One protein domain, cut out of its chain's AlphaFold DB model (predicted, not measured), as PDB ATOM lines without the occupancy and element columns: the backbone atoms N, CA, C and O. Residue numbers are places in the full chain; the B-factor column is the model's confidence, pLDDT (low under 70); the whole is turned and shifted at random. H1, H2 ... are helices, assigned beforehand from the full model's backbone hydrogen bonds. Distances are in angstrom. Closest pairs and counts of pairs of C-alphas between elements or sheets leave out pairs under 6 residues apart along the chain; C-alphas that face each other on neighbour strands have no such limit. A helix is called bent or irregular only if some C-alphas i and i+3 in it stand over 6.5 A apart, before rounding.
ATOM      1  N   GLU A   6      -5.252  12.124 -24.697       76.75
ATOM      2  CA  GLU A   6      -5.609  12.175 -23.275       76.75
ATOM      3  C   GLU A   6      -6.782  13.120 -23.010       76.75
ATOM      4  O   GLU A   6      -7.747  12.728 -22.359       76.75
ATOM      5  N   ASN A   7      -6.760  14.332 -23.573       82.50
ATOM      6  CA  ASN A   7      -7.848  15.284 -23.366       82.50
ATOM      7  C   ASN A   7      -9.153  14.781 -23.986       82.50
ATOM      8  O   ASN A   7     -10.212  14.953 -23.396       82.50
ATOM      9  N   ILE A   8      -9.081  14.119 -25.146       87.69
ATOM     10  CA  ILE A   8     -10.245  13.515 -25.805       87.69
ATOM     11  C   ILE A   8     -10.890  12.449 -24.912       87.69
ATOM     12  O   ILE A   8     -12.104  12.470 -24.694       87.69
ATOM     13  N   VAL A   9     -10.080  11.532 -24.379       87.50
ATOM     14  CA  VAL A   9     -10.553  10.434 -23.527       87.50
ATOM     15  C   VAL A   9     -11.143  10.984 -22.229       87.50
ATOM     16  O   VAL A   9     -12.264  10.628 -21.863       87.50
ATOM     17  N   SER A  10     -10.443  11.908 -21.567       87.50
ATOM     18  CA  SER A  10     -10.910  12.539 -20.330       87.50
ATOM     19  C   SER A  10     -12.206  13.326 -20.537       87.50
ATOM     20  O   SER A  10     -13.154  13.137 -19.774       87.50
ATOM     21  N   SER A  11     -12.300  14.154 -21.585       89.25
ATOM     22  CA  SER A  11     -13.525  14.898 -21.912       89.25
ATOM     23  C   SER A  11     -14.715  13.970 -22.100       89.25
ATOM     24  O   SER A  11     -15.790  14.254 -21.574       89.25
ATOM     25  N   PHE A  12     -14.532  12.855 -22.816       92.75
ATOM     26  CA  PHE A  12     -15.594  11.873 -23.026       92.75
ATOM     27  C   PHE A  12     -16.123  11.326 -21.698       92.75
ATOM     28  O   PHE A  12     -17.328  11.380 -21.455       92.75
ATOM     29  N   PHE A  13     -15.248  10.865 -20.803       90.81
ATOM     30  CA  PHE A  13     -15.688  10.339 -19.510       90.81
ATOM     31  C   PHE A  13     -16.352  11.404 -18.631       90.81
ATOM     32  O   PHE A  13     -17.385  11.122 -18.021       90.81
ATOM     33  N   TYR A  14     -15.840  12.639 -18.612       88.19
ATOM     34  CA  TYR A  14     -16.487  13.734 -17.880       88.19
ATOM     35  C   TYR A  14     -17.873  14.057 -18.415       88.19
ATOM     36  O   TYR A  14     -18.807  14.225 -17.629       88.19
ATOM     37  N   TYR A  15     -18.009  14.107 -19.734       91.56
ATOM     38  CA  TYR A  15     -19.281  14.324 -20.400       91.56
ATOM     39  C   TYR A  15     -20.286  13.220 -20.055       91.56
ATOM     40  O   TYR A  15     -21.407  13.520 -19.632       91.56
ATOM     41  N   MET A  16     -19.859  11.956 -20.142       92.62
ATOM     42  CA  MET A  16     -20.692  10.796 -19.817       92.62
ATOM     43  C   MET A  16     -21.122  10.761 -18.350       92.62
ATOM     44  O   MET A  16     -22.243  10.358 -18.056       92.62
ATOM     45  N   TRP A  17     -20.265  11.205 -17.433       88.12
ATOM     46  CA  TRP A  17     -20.566  11.206 -16.001       88.12
ATOM     47  C   TRP A  17     -21.463  12.375 -15.575       88.12
ATOM     48  O   TRP A  17     -22.376  12.197 -14.777       88.12
ATOM     49  N   ASN A  18     -21.198  13.586 -16.074       85.75
ATOM     50  CA  ASN A  18     -21.767  14.810 -15.497       85.75
ATOM     51  C   ASN A  18     -22.931  15.399 -16.296       85.75
ATOM     52  O   ASN A  18     -23.687  16.210 -15.762       85.75
ATOM     53  N   ARG A  19     -23.044  15.080 -17.589       87.50
ATOM     54  CA  ARG A  19     -23.998  15.755 -18.487       87.50
ATOM     55  C   ARG A  19     -24.841  14.812 -19.317       87.50
ATOM     56  O   ARG A  19     -25.927  15.211 -19.742       87.50
ATOM     57  N   TRP A  20     -24.379  13.586 -19.536       93.81
ATOM     58  CA  TRP A  20     -25.112  12.629 -20.343       93.81
ATOM     59  C   TRP A  20     -26.510  12.363 -19.789       93.81
ATOM     60  O   TRP A  20     -26.712  11.980 -18.640       93.81
ATOM     61  N   SER A  21     -27.497  12.610 -20.639       93.62
ATOM     62  CA  SER A  21     -28.918  12.550 -20.325       93.62
ATOM     63  C   SER A  21     -29.699  12.316 -21.613       93.62
ATOM     64  O   SER A  21     -29.148  12.424 -22.710       93.62
ATOM     65  N   LYS A  22     -31.003  12.035 -21.508       93.31
ATOM     66  CA  LYS A  22     -31.851  11.854 -22.693       93.31
ATOM     67  C   LYS A  22     -31.852  13.093 -23.598       93.31
ATOM     68  O   LYS A  22     -31.765  12.953 -24.812       93.31
ATOM     69  N   ALA A  23     -31.873  14.288 -23.008       93.69
ATOM     70  CA  ALA A  23     -31.838  15.554 -23.741       93.69
ATOM     71  C   ALA A  23     -30.494  15.776 -24.464       93.69
ATOM     72  O   ALA A  23     -30.455  16.198 -25.621       93.69
ATOM     73  N   GLU A  24     -29.378  15.437 -23.816       93.94
ATOM     74  CA  GLU A  24     -28.064  15.468 -24.471       93.94
ATOM     75  C   GLU A  24     -27.964  14.406 -25.577       93.94
ATOM     76  O   GLU A  24     -27.439  14.683 -26.651       93.94
ATOM     77  N   CYS A  25     -28.557  13.225 -25.391       95.50
ATOM     78  CA  CYS A  25     -28.643  12.203 -26.436       95.50
ATOM     79  C   CYS A  25     -29.430  12.691 -27.667       95.50
ATOM     80  O   CYS A  25     -29.031  12.416 -28.799       95.50
ATOM     81  N   GLU A  26     -30.521  13.435 -27.466       95.81
ATOM     82  CA  GLU A  26     -31.278  14.112 -28.533       95.81
ATOM     83  C   GLU A  26     -30.445  15.183 -29.234       95.81
ATOM     84  O   GLU A  26     -30.459  15.268 -30.461       95.81
ATOM     85  N   THR A  27     -29.641  15.927 -28.479       94.31
ATOM     86  CA  THR A  27     -28.732  16.942 -29.027       94.31
ATOM     87  C   THR A  27     -27.640  16.314 -29.901       94.31
ATOM     88  O   THR A  27     -27.365  16.806 -30.991       94.31
ATOM     89  N   VAL A  28     -27.042  15.201 -29.461       95.44
ATOM     90  CA  VAL A  28     -25.933  14.534 -30.169       95.44
ATOM     91  C   VAL A  28     -26.416  13.733 -31.380       95.44
ATOM     92  O   VAL A  28     -25.788  13.752 -32.443       95.44
ATOM     93  N   PHE A  29     -27.521  12.998 -31.241       95.38
ATOM     94  CA  PHE A  29     -27.949  12.012 -32.238       95.38
ATOM     95  C   PHE A  29     -29.230  12.381 -32.997       95.38
ATOM     96  O   PHE A  29     -29.571  11.689 -33.964       95.38
ATOM     97  N   GLY A  30     -29.922  13.457 -32.615       94.31
ATOM     98  CA  GLY A  30     -31.125  13.951 -33.289       94.31
ATOM     99  C   GLY A  30     -32.184  12.862 -33.451       94.31
ATOM    100  O   GLY A  30     -32.556  12.185 -32.496       94.31
ATOM    101  N   ASN A  31     -32.616  12.625 -34.690       92.31
ATOM    102  CA  ASN A  31     -33.658  11.640 -35.014       92.31
ATOM    103  C   ASN A  31     -33.326  10.198 -34.578       92.31
ATOM    104  O   ASN A  31     -34.234   9.391 -34.400       92.31
ATOM    105  N   MET A  32     -32.044   9.860 -34.390       92.69
ATOM    106  CA  MET A  32     -31.613   8.531 -33.930       92.69
ATOM    107  C   MET A  32     -31.490   8.425 -32.406       92.69
ATOM    108  O   MET A  32     -31.144   7.360 -31.892       92.69
ATOM    109  N   ALA A  33     -31.778   9.494 -31.663       92.81
ATOM    110  CA  ALA A  33     -31.603   9.528 -30.218       92.81
ATOM    111  C   ALA A  33     -32.419   8.461 -29.489       92.81
ATOM    112  O   ALA A  33     -31.914   7.867 -28.545       92.81
ATOM    113  N   GLY A  34     -33.624   8.131 -29.964       93.56
ATOM    114  CA  GLY A  34     -34.417   7.042 -29.384       93.56
ATOM    115  C   GLY A  34     -33.689   5.692 -29.410       93.56
ATOM    116  O   GLY A  34     -33.700   4.966 -28.418       93.56
ATOM    117  N   HIS A  35     -32.994   5.382 -30.509       94.44
ATOM    118  CA  HIS A  35     -32.224   4.144 -30.652       94.44
ATOM    119  C   HIS A  35     -31.009   4.117 -29.714       94.44
ATOM    120  O   HIS A  35     -30.787   3.136 -29.002       94.44
ATOM    121  N   PHE A  36     -30.236   5.205 -29.680       94.94
ATOM    122  CA  PHE A  36     -29.035   5.287 -28.847       94.94
ATOM    123  C   PHE A  36     -29.354   5.395 -27.353       94.94
ATOM    124  O   PHE A  36     -28.662   4.783 -26.544       94.94
ATOM    125  N   TRP A  37     -30.433   6.086 -26.984       95.62
ATOM    126  CA  TRP A  37     -30.891   6.169 -25.599       95.62
ATOM    127  C   TRP A  37     -31.385   4.817 -25.082       95.62
ATOM    128  O   TRP A  37     -31.023   4.418 -23.979       95.62
ATOM    129  N   ALA A  38     -32.148   4.070 -25.889       94.12
ATOM    130  CA  ALA A  38     -32.572   2.717 -25.525       94.12
ATOM    131  C   ALA A  38     -31.370   1.787 -25.293       94.12
ATOM    132  O   ALA A  38     -31.340   1.049 -24.307       94.12
ATOM    133  N   LYS A  39     -30.349   1.875 -26.155       93.38
ATOM    134  CA  LYS A  39     -29.083   1.151 -25.983       93.38
ATOM    135  C   LYS A  39     -28.367   1.556 -24.687       93.38
ATOM    136  O   LYS A  39     -27.975   0.681 -23.921       93.38
ATOM    137  N   TRP A  40     -28.249   2.857 -24.409       93.69
ATOM    138  CA  TRP A  40     -27.673   3.360 -23.157       93.69
ATOM    139  C   TRP A  40     -28.392   2.801 -21.924       93.69
ATOM    140  O   TRP A  40     -27.730   2.272 -21.038       93.69
ATOM    141  N   CYS A  41     -29.729   2.853 -21.879       91.75
ATOM    142  CA  CYS A  41     -30.514   2.310 -20.767       91.75
ATOM    143  C   CYS A  41     -30.280   0.807 -20.555       91.75
ATOM    144  O   CYS A  41     -30.172   0.357 -19.416       91.75
ATOM    145  N   GLY A  42     -30.167   0.031 -21.640       90.56
ATOM    146  CA  GLY A  42     -29.833  -1.392 -21.553       90.56
ATOM    147  C   GLY A  42     -28.469  -1.620 -20.898       90.56
ATOM    148  O   GLY A  42     -28.351  -2.415 -19.969       90.56
ATOM    149  N   LEU A  43     -27.455  -0.865 -21.321       89.69
ATOM    150  CA  LEU A  43     -26.084  -1.002 -20.824       89.69
ATOM    151  C   LEU A  43     -25.892  -0.480 -19.399       89.69
ATOM    152  O   LEU A  43     -25.139  -1.082 -18.635       89.69
ATOM    153  N   SER A  44     -26.570   0.608 -19.030       85.19
ATOM    154  CA  SER A  44     -26.482   1.193 -17.689       85.19
ATOM    155  C   SER A  44     -27.222   0.373 -16.634       85.19
ATOM    156  O   SER A  44     -26.809   0.357 -15.480       85.19
ATOM    157  N   SER A  45     -28.271  -0.358 -17.021       78.75
ATOM    158  CA  SER A  45     -28.997  -1.252 -16.110       78.75
ATOM    159  C   SER A  45     -28.247  -2.549 -15.779       78.75
ATOM    160  O   SER A  45     -28.567  -3.207 -14.791       78.75
ATOM    161  N   ALA A  46     -27.249  -2.922 -16.585       73.44
ATOM    162  CA  ALA A  46     -26.577  -4.213 -16.472       73.44
ATOM    163  C   ALA A  46     -25.535  -4.272 -15.339       73.44
ATOM    164  O   ALA A  46     -25.333  -5.340 -14.763       73.44
ATOM    165  N   THR A  47     -24.849  -3.166 -15.022       66.50
ATOM    166  CA  THR A  47     -23.808  -3.120 -13.977       66.50
ATOM    167  C   THR A  47     -23.661  -1.730 -13.354       66.50
ATOM    168  O   THR A  47     -23.887  -0.724 -14.014       66.50
ATOM    169  N   LEU A  48     -23.184  -1.679 -12.102       60.78
ATOM    170  CA  LEU A  48     -22.890  -0.440 -11.355       60.78
ATOM    171  C   LEU A  48     -21.793   0.439 -11.993       60.78
ATOM    172  O   LEU A  48     -21.713   1.625 -11.693       60.78
ATOM    173  N   SER A  49     -20.943  -0.121 -12.859       73.56
ATOM    174  CA  SER A  49     -19.843   0.594 -13.518       73.56
ATOM    175  C   SER A  49     -19.645   0.140 -14.968       73.56
ATOM    176  O   SER A  49     -20.159  -0.903 -15.383       73.56
ATOM    177  N   GLY A  50     -18.903   0.928 -15.752       84.44
ATOM    178  CA  GLY A  50     -18.483   0.550 -17.107       84.44
ATOM    179  C   GLY A  50     -19.496   0.846 -18.224       84.44
ATOM    180  O   GLY A  50     -19.319   0.391 -19.356       84.44
ATOM    181  N   ALA A  51     -20.602   1.535 -17.920       89.69
ATOM    182  CA  ALA A  51     -21.668   1.785 -18.892       89.69
ATOM    183  C   ALA A  51     -21.207   2.685 -20.051       89.69
ATOM    184  O   ALA A  51     -21.575   2.439 -21.199       89.69
ATOM    185  N   ALA A  52     -20.373   3.692 -19.771       91.56
ATOM    186  CA  ALA A  52     -19.844   4.619 -20.775       91.56
ATOM    187  C   ALA A  52     -18.914   3.915 -21.774       91.56
ATOM    188  O   ALA A  52     -19.033   4.110 -22.982       91.56
ATOM    189  N   GLU A  53     -18.042   3.043 -21.277       92.94
ATOM    190  CA  GLU A  53     -17.083   2.254 -22.042       92.94
ATOM    191  C   GLU A  53     -17.799   1.272 -22.966       92.94
ATOM    192  O   GLU A  53     -17.500   1.198 -24.159       92.94
ATOM    193  N   ARG A  54     -18.787   0.545 -22.432       92.69
ATOM    194  CA  ARG A  54     -19.592  -0.399 -23.217       92.69
ATOM    195  C   ARG A  54     -20.426   0.317 -24.261       92.69
ATOM    196  O   ARG A  54     -20.474  -0.123 -25.405       92.69
ATOM    197  N   PHE A  55     -21.038   1.438 -23.884       93.81
ATOM    198  CA  PHE A  55     -21.811   2.236 -24.821       93.81
ATOM    199  C   PHE A  55     -20.927   2.690 -25.974       93.81
ATOM    200  O   PHE A  55     -21.256   2.412 -27.122       93.81
ATOM    201  N   TYR A  56     -19.758   3.263 -25.679       93.62
ATOM    202  CA  TYR A  56     -18.790   3.670 -26.692       93.62
ATOM    203  C   TYR A  56     -18.348   2.507 -27.596       93.62
ATOM    204  O   TYR A  56     -18.306   2.654 -28.823       93.62
ATOM    205  N   ALA A  57     -18.076   1.332 -27.022       92.88
ATOM    206  CA  ALA A  57     -17.703   0.134 -27.771       92.88
ATOM    207  C   ALA A  57     -18.803  -0.317 -28.752       92.88
ATOM    208  O   ALA A  57     -18.488  -0.745 -29.861       92.88
ATOM    209  N   GLU A  58     -20.079  -0.147 -28.402       93.12
ATOM    210  CA  GLU A  58     -21.222  -0.499 -29.254       93.12
ATOM    211  C   GLU A  58     -21.630   0.574 -30.280       93.12
ATOM    212  O   GLU A  58     -22.543   0.346 -31.087       93.12
ATOM    213  N   LEU A  59     -21.005   1.752 -30.251       93.75
ATOM    214  CA  LEU A  59     -21.215   2.793 -31.255       93.75
ATOM    215  C   LEU A  59     -20.384   2.510 -32.514       93.75
ATOM    216  O   LEU A  59     -19.238   2.073 -32.443       93.75
ATOM    217  N   GLY A  60     -20.951   2.819 -33.682       92.69
ATOM    218  CA  GLY A  60     -20.183   2.909 -34.926       92.69
ATOM    219  C   GLY A  60     -19.360   4.199 -34.986       92.69
ATOM    220  O   GLY A  60     -19.662   5.153 -34.272       92.69
ATOM    221  N   ASN A  61     -18.363   4.255 -35.876       92.69
ATOM    222  CA  ASN A  61     -17.399   5.366 -35.952       92.69
ATOM    223  C   ASN A  61     -18.066   6.753 -36.005       92.69
ATOM    224  O   ASN A  61     -17.772   7.593 -35.170       92.69
ATOM    225  N   ASN A  62     -19.067   6.951 -36.871       93.12
ATOM    226  CA  ASN A  62     -19.789   8.231 -36.971       93.12
ATOM    227  C   ASN A  62     -20.463   8.640 -35.643       93.12
ATOM    228  O   ASN A  62     -20.438   9.802 -35.249       93.12
ATOM    229  N   ALA A  63     -21.047   7.682 -34.920       92.81
ATOM    230  CA  ALA A  63     -21.680   7.965 -33.636       92.81
ATOM    231  C   ALA A  63     -20.649   8.228 -32.523       92.81
ATOM    232  O   ALA A  63     -20.896   9.067 -31.656       92.81
ATOM    233  N   ARG A  64     -19.493   7.548 -32.569       94.94
ATOM    234  CA  ARG A  64     -18.356   7.813 -31.674       94.94
ATOM    235  C   ARG A  64     -17.798   9.216 -31.883       94.94
ATOM    236  O   ARG A  64     -17.568   9.911 -30.901       94.94
ATOM    237  N   ASP A  65     -17.638   9.640 -33.133       94.06
ATOM    238  CA  ASP A  65     -17.119  10.969 -33.458       94.06
ATOM    239  C   ASP A  65     -18.043  12.055 -32.899       94.06
ATOM    240  O   ASP A  65     -17.588  12.923 -32.164       94.06
ATOM    241  N   LYS A  66     -19.360  11.939 -33.115       94.88
ATOM    242  CA  LYS A  66     -20.346  12.913 -32.614       94.88
ATOM    243  C   LYS A  66     -20.326  13.088 -31.099       94.88
ATOM    244  O   LYS A  66     -20.355  14.214 -30.608       94.88
ATOM    245  N   ILE A  67     -20.311  11.986 -30.349       94.38
ATOM    246  CA  ILE A  67     -20.345  12.065 -28.885       94.38
ATOM    247  C   ILE A  67     -19.020  12.589 -28.320       94.38
ATOM    248  O   ILE A  67     -19.021  13.348 -27.353       94.38
ATOM    249  N   VAL A  68     -17.894  12.240 -28.949       92.81
ATOM    250  CA  VAL A  68     -16.566  12.732 -28.565       92.81
ATOM    251  C   VAL A  68     -16.400  14.206 -28.914       92.81
ATOM    252  O   VAL A  68     -15.893  14.969 -28.098       92.81
ATOM    253  N   GLU A  69     -16.854  14.637 -30.088       92.38
ATOM    254  CA  GLU A  69     -16.846  16.045 -30.476       92.38
ATOM    255  C   GLU A  69     -17.670  16.876 -29.503       92.38
ATOM    256  O   GLU A  69     -17.154  17.860 -28.974       92.38
ATOM    257  N   ARG A  70     -18.886  16.422 -29.173       92.94
ATOM    258  CA  ARG A  70     -19.727  17.080 -28.170       92.94
ATOM    259  C   ARG A  70     -19.049  17.151 -26.803       92.94
ATOM    260  O   ARG A  70     -19.096  18.186 -26.141       92.94
ATOM    261  N   ALA A  71     -18.397  16.072 -26.382       91.75
ATOM    262  CA  ALA A  71     -17.650  16.053 -25.135       91.75
ATOM    263  C   ALA A  71     -16.490  17.063 -25.153       91.75
ATOM    264  O   ALA A  71     -16.317  17.802 -24.190       91.75
ATOM    265  N   CYS A  72     -15.736  17.145 -26.251       88.62
ATOM    266  CA  CYS A  72     -14.627  18.086 -26.416       88.62
ATOM    267  C   CYS A  72     -15.059  19.550 -26.617       88.62
ATOM    268  O   CYS A  72     -14.231  20.444 -26.456       88.62
ATOM    269  N   GLU A  73     -16.308  19.816 -27.004       87.62
ATOM    270  CA  GLU A  73     -16.885  21.170 -27.005       87.62
ATOM    271  C   GLU A  73     -17.158  21.671 -25.585       87.62
ATOM    272  O   GLU A  73     -16.998  22.857 -25.305       87.62
ATOM    273  N   LEU A  74     -17.602  20.773 -24.703       84.88
ATOM    274  CA  LEU A  74     -18.052  21.113 -23.353       84.88
ATOM    275  C   LEU A  74     -16.959  20.956 -22.292       84.88
ATOM    276  O   LEU A  74     -17.020  21.611 -21.255       84.88
ATOM    277  N   TYR A  75     -15.987  20.085 -22.546       84.00
ATOM    278  CA  TYR A  75     -14.904  19.741 -21.636       84.00
ATOM    279  C   TYR A  75     -13.573  19.794 -22.381       84.00
ATOM    280  O   TYR A  75     -13.435  19.257 -23.480       84.00
TER     281      TYR A  75
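What this domain is: This is residues 6 to 75 of the 194 residues of an uncharacterized protein of Bacteroides cellulosilyticus (UniProt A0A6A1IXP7). The longest helix, H2, has a sharp kink of 135 degrees near residue 29; its part after the kink lies like a bar across one end of the domain, and its part before the kink folds back towards H4. H1 and H4 cross each other below this bar, while the short H3 packs on residues 39 to 44 of H2. The printed part has 70 residues with four named helices, H1, H2, H3 and H4 along the chain, and no named strand; the class is all helix. It is compact and rounded, with a radius of gyration of the C-alphas of 11.1 A and spans of 28 by 28 by 21 A.

Where its parts are: H2 runs from Lys 22 to Ala 46, 18.0 A from first to last C-alpha. It is irregular: C-alphas 28 and 31 are 9.6 A apart, where about 5 A is found in a regular helix, and its line is a rough one. H1 spans residues 6 to 18, 18.1 A, and begins with C-alpha 6 at (-5.609, 12.175, -23.275). H3, residues 51 to 58, is 10.6 A long and begins with C-alpha 51 at (-21.668, 1.785, -18.892). H4, residues 61 to 74, is 20.2 A long and ends with C-alpha 74 at (-18.052, 21.113, -23.353).

How they stand to each other: H2 touches H4 with residues 28 to 29 alone; the closest C-alphas, those of Val 28 and Ile 67, are 6.2 A apart, and the lines are about perpendicular at 77 degrees. H2 touches H3 with residues 39 to 44 alone, closest at the C-alphas of Ser 44 and Ala 51, 5.0 A apart. These two run opposite ways at a steep tilt of 69 degrees, only just short of about perpendicular. H4 touches H1, about perpendicular at 82 degrees, with the C-alphas of Phe 12 and Ala 71 closest at 5.1 A. H3 is close to H1 but not clearly touching, with the C-alphas of Met 16 and Ala 52 closest at 6.3 A. H3 is also close to H4 but not clearly touching; the closest C-alphas, those of Tyr 56 and Arg 64, are 6.5 A apart. H1 and H2 are apart. The helix packing is mostly crossed, with no touching pair at a shallow tilt. In H1, H3 and H4 every O i to N i+4 pair is within hydrogen-bond range; in H2 it is 15 of 21.

The domain as a whole: The two C-alphas farthest apart, those of Glu 6 and Asn 31, are 30.4 A apart. The printed part has no cut, and the links H1 to H2, H2 to H3 and H3 to H4 are tight. Residues 45 to 50, of which 45 to 46 belong to H2, stand free. The mean pLDDT of the printed part is 90.0, and residues 47 to 48 are under 70.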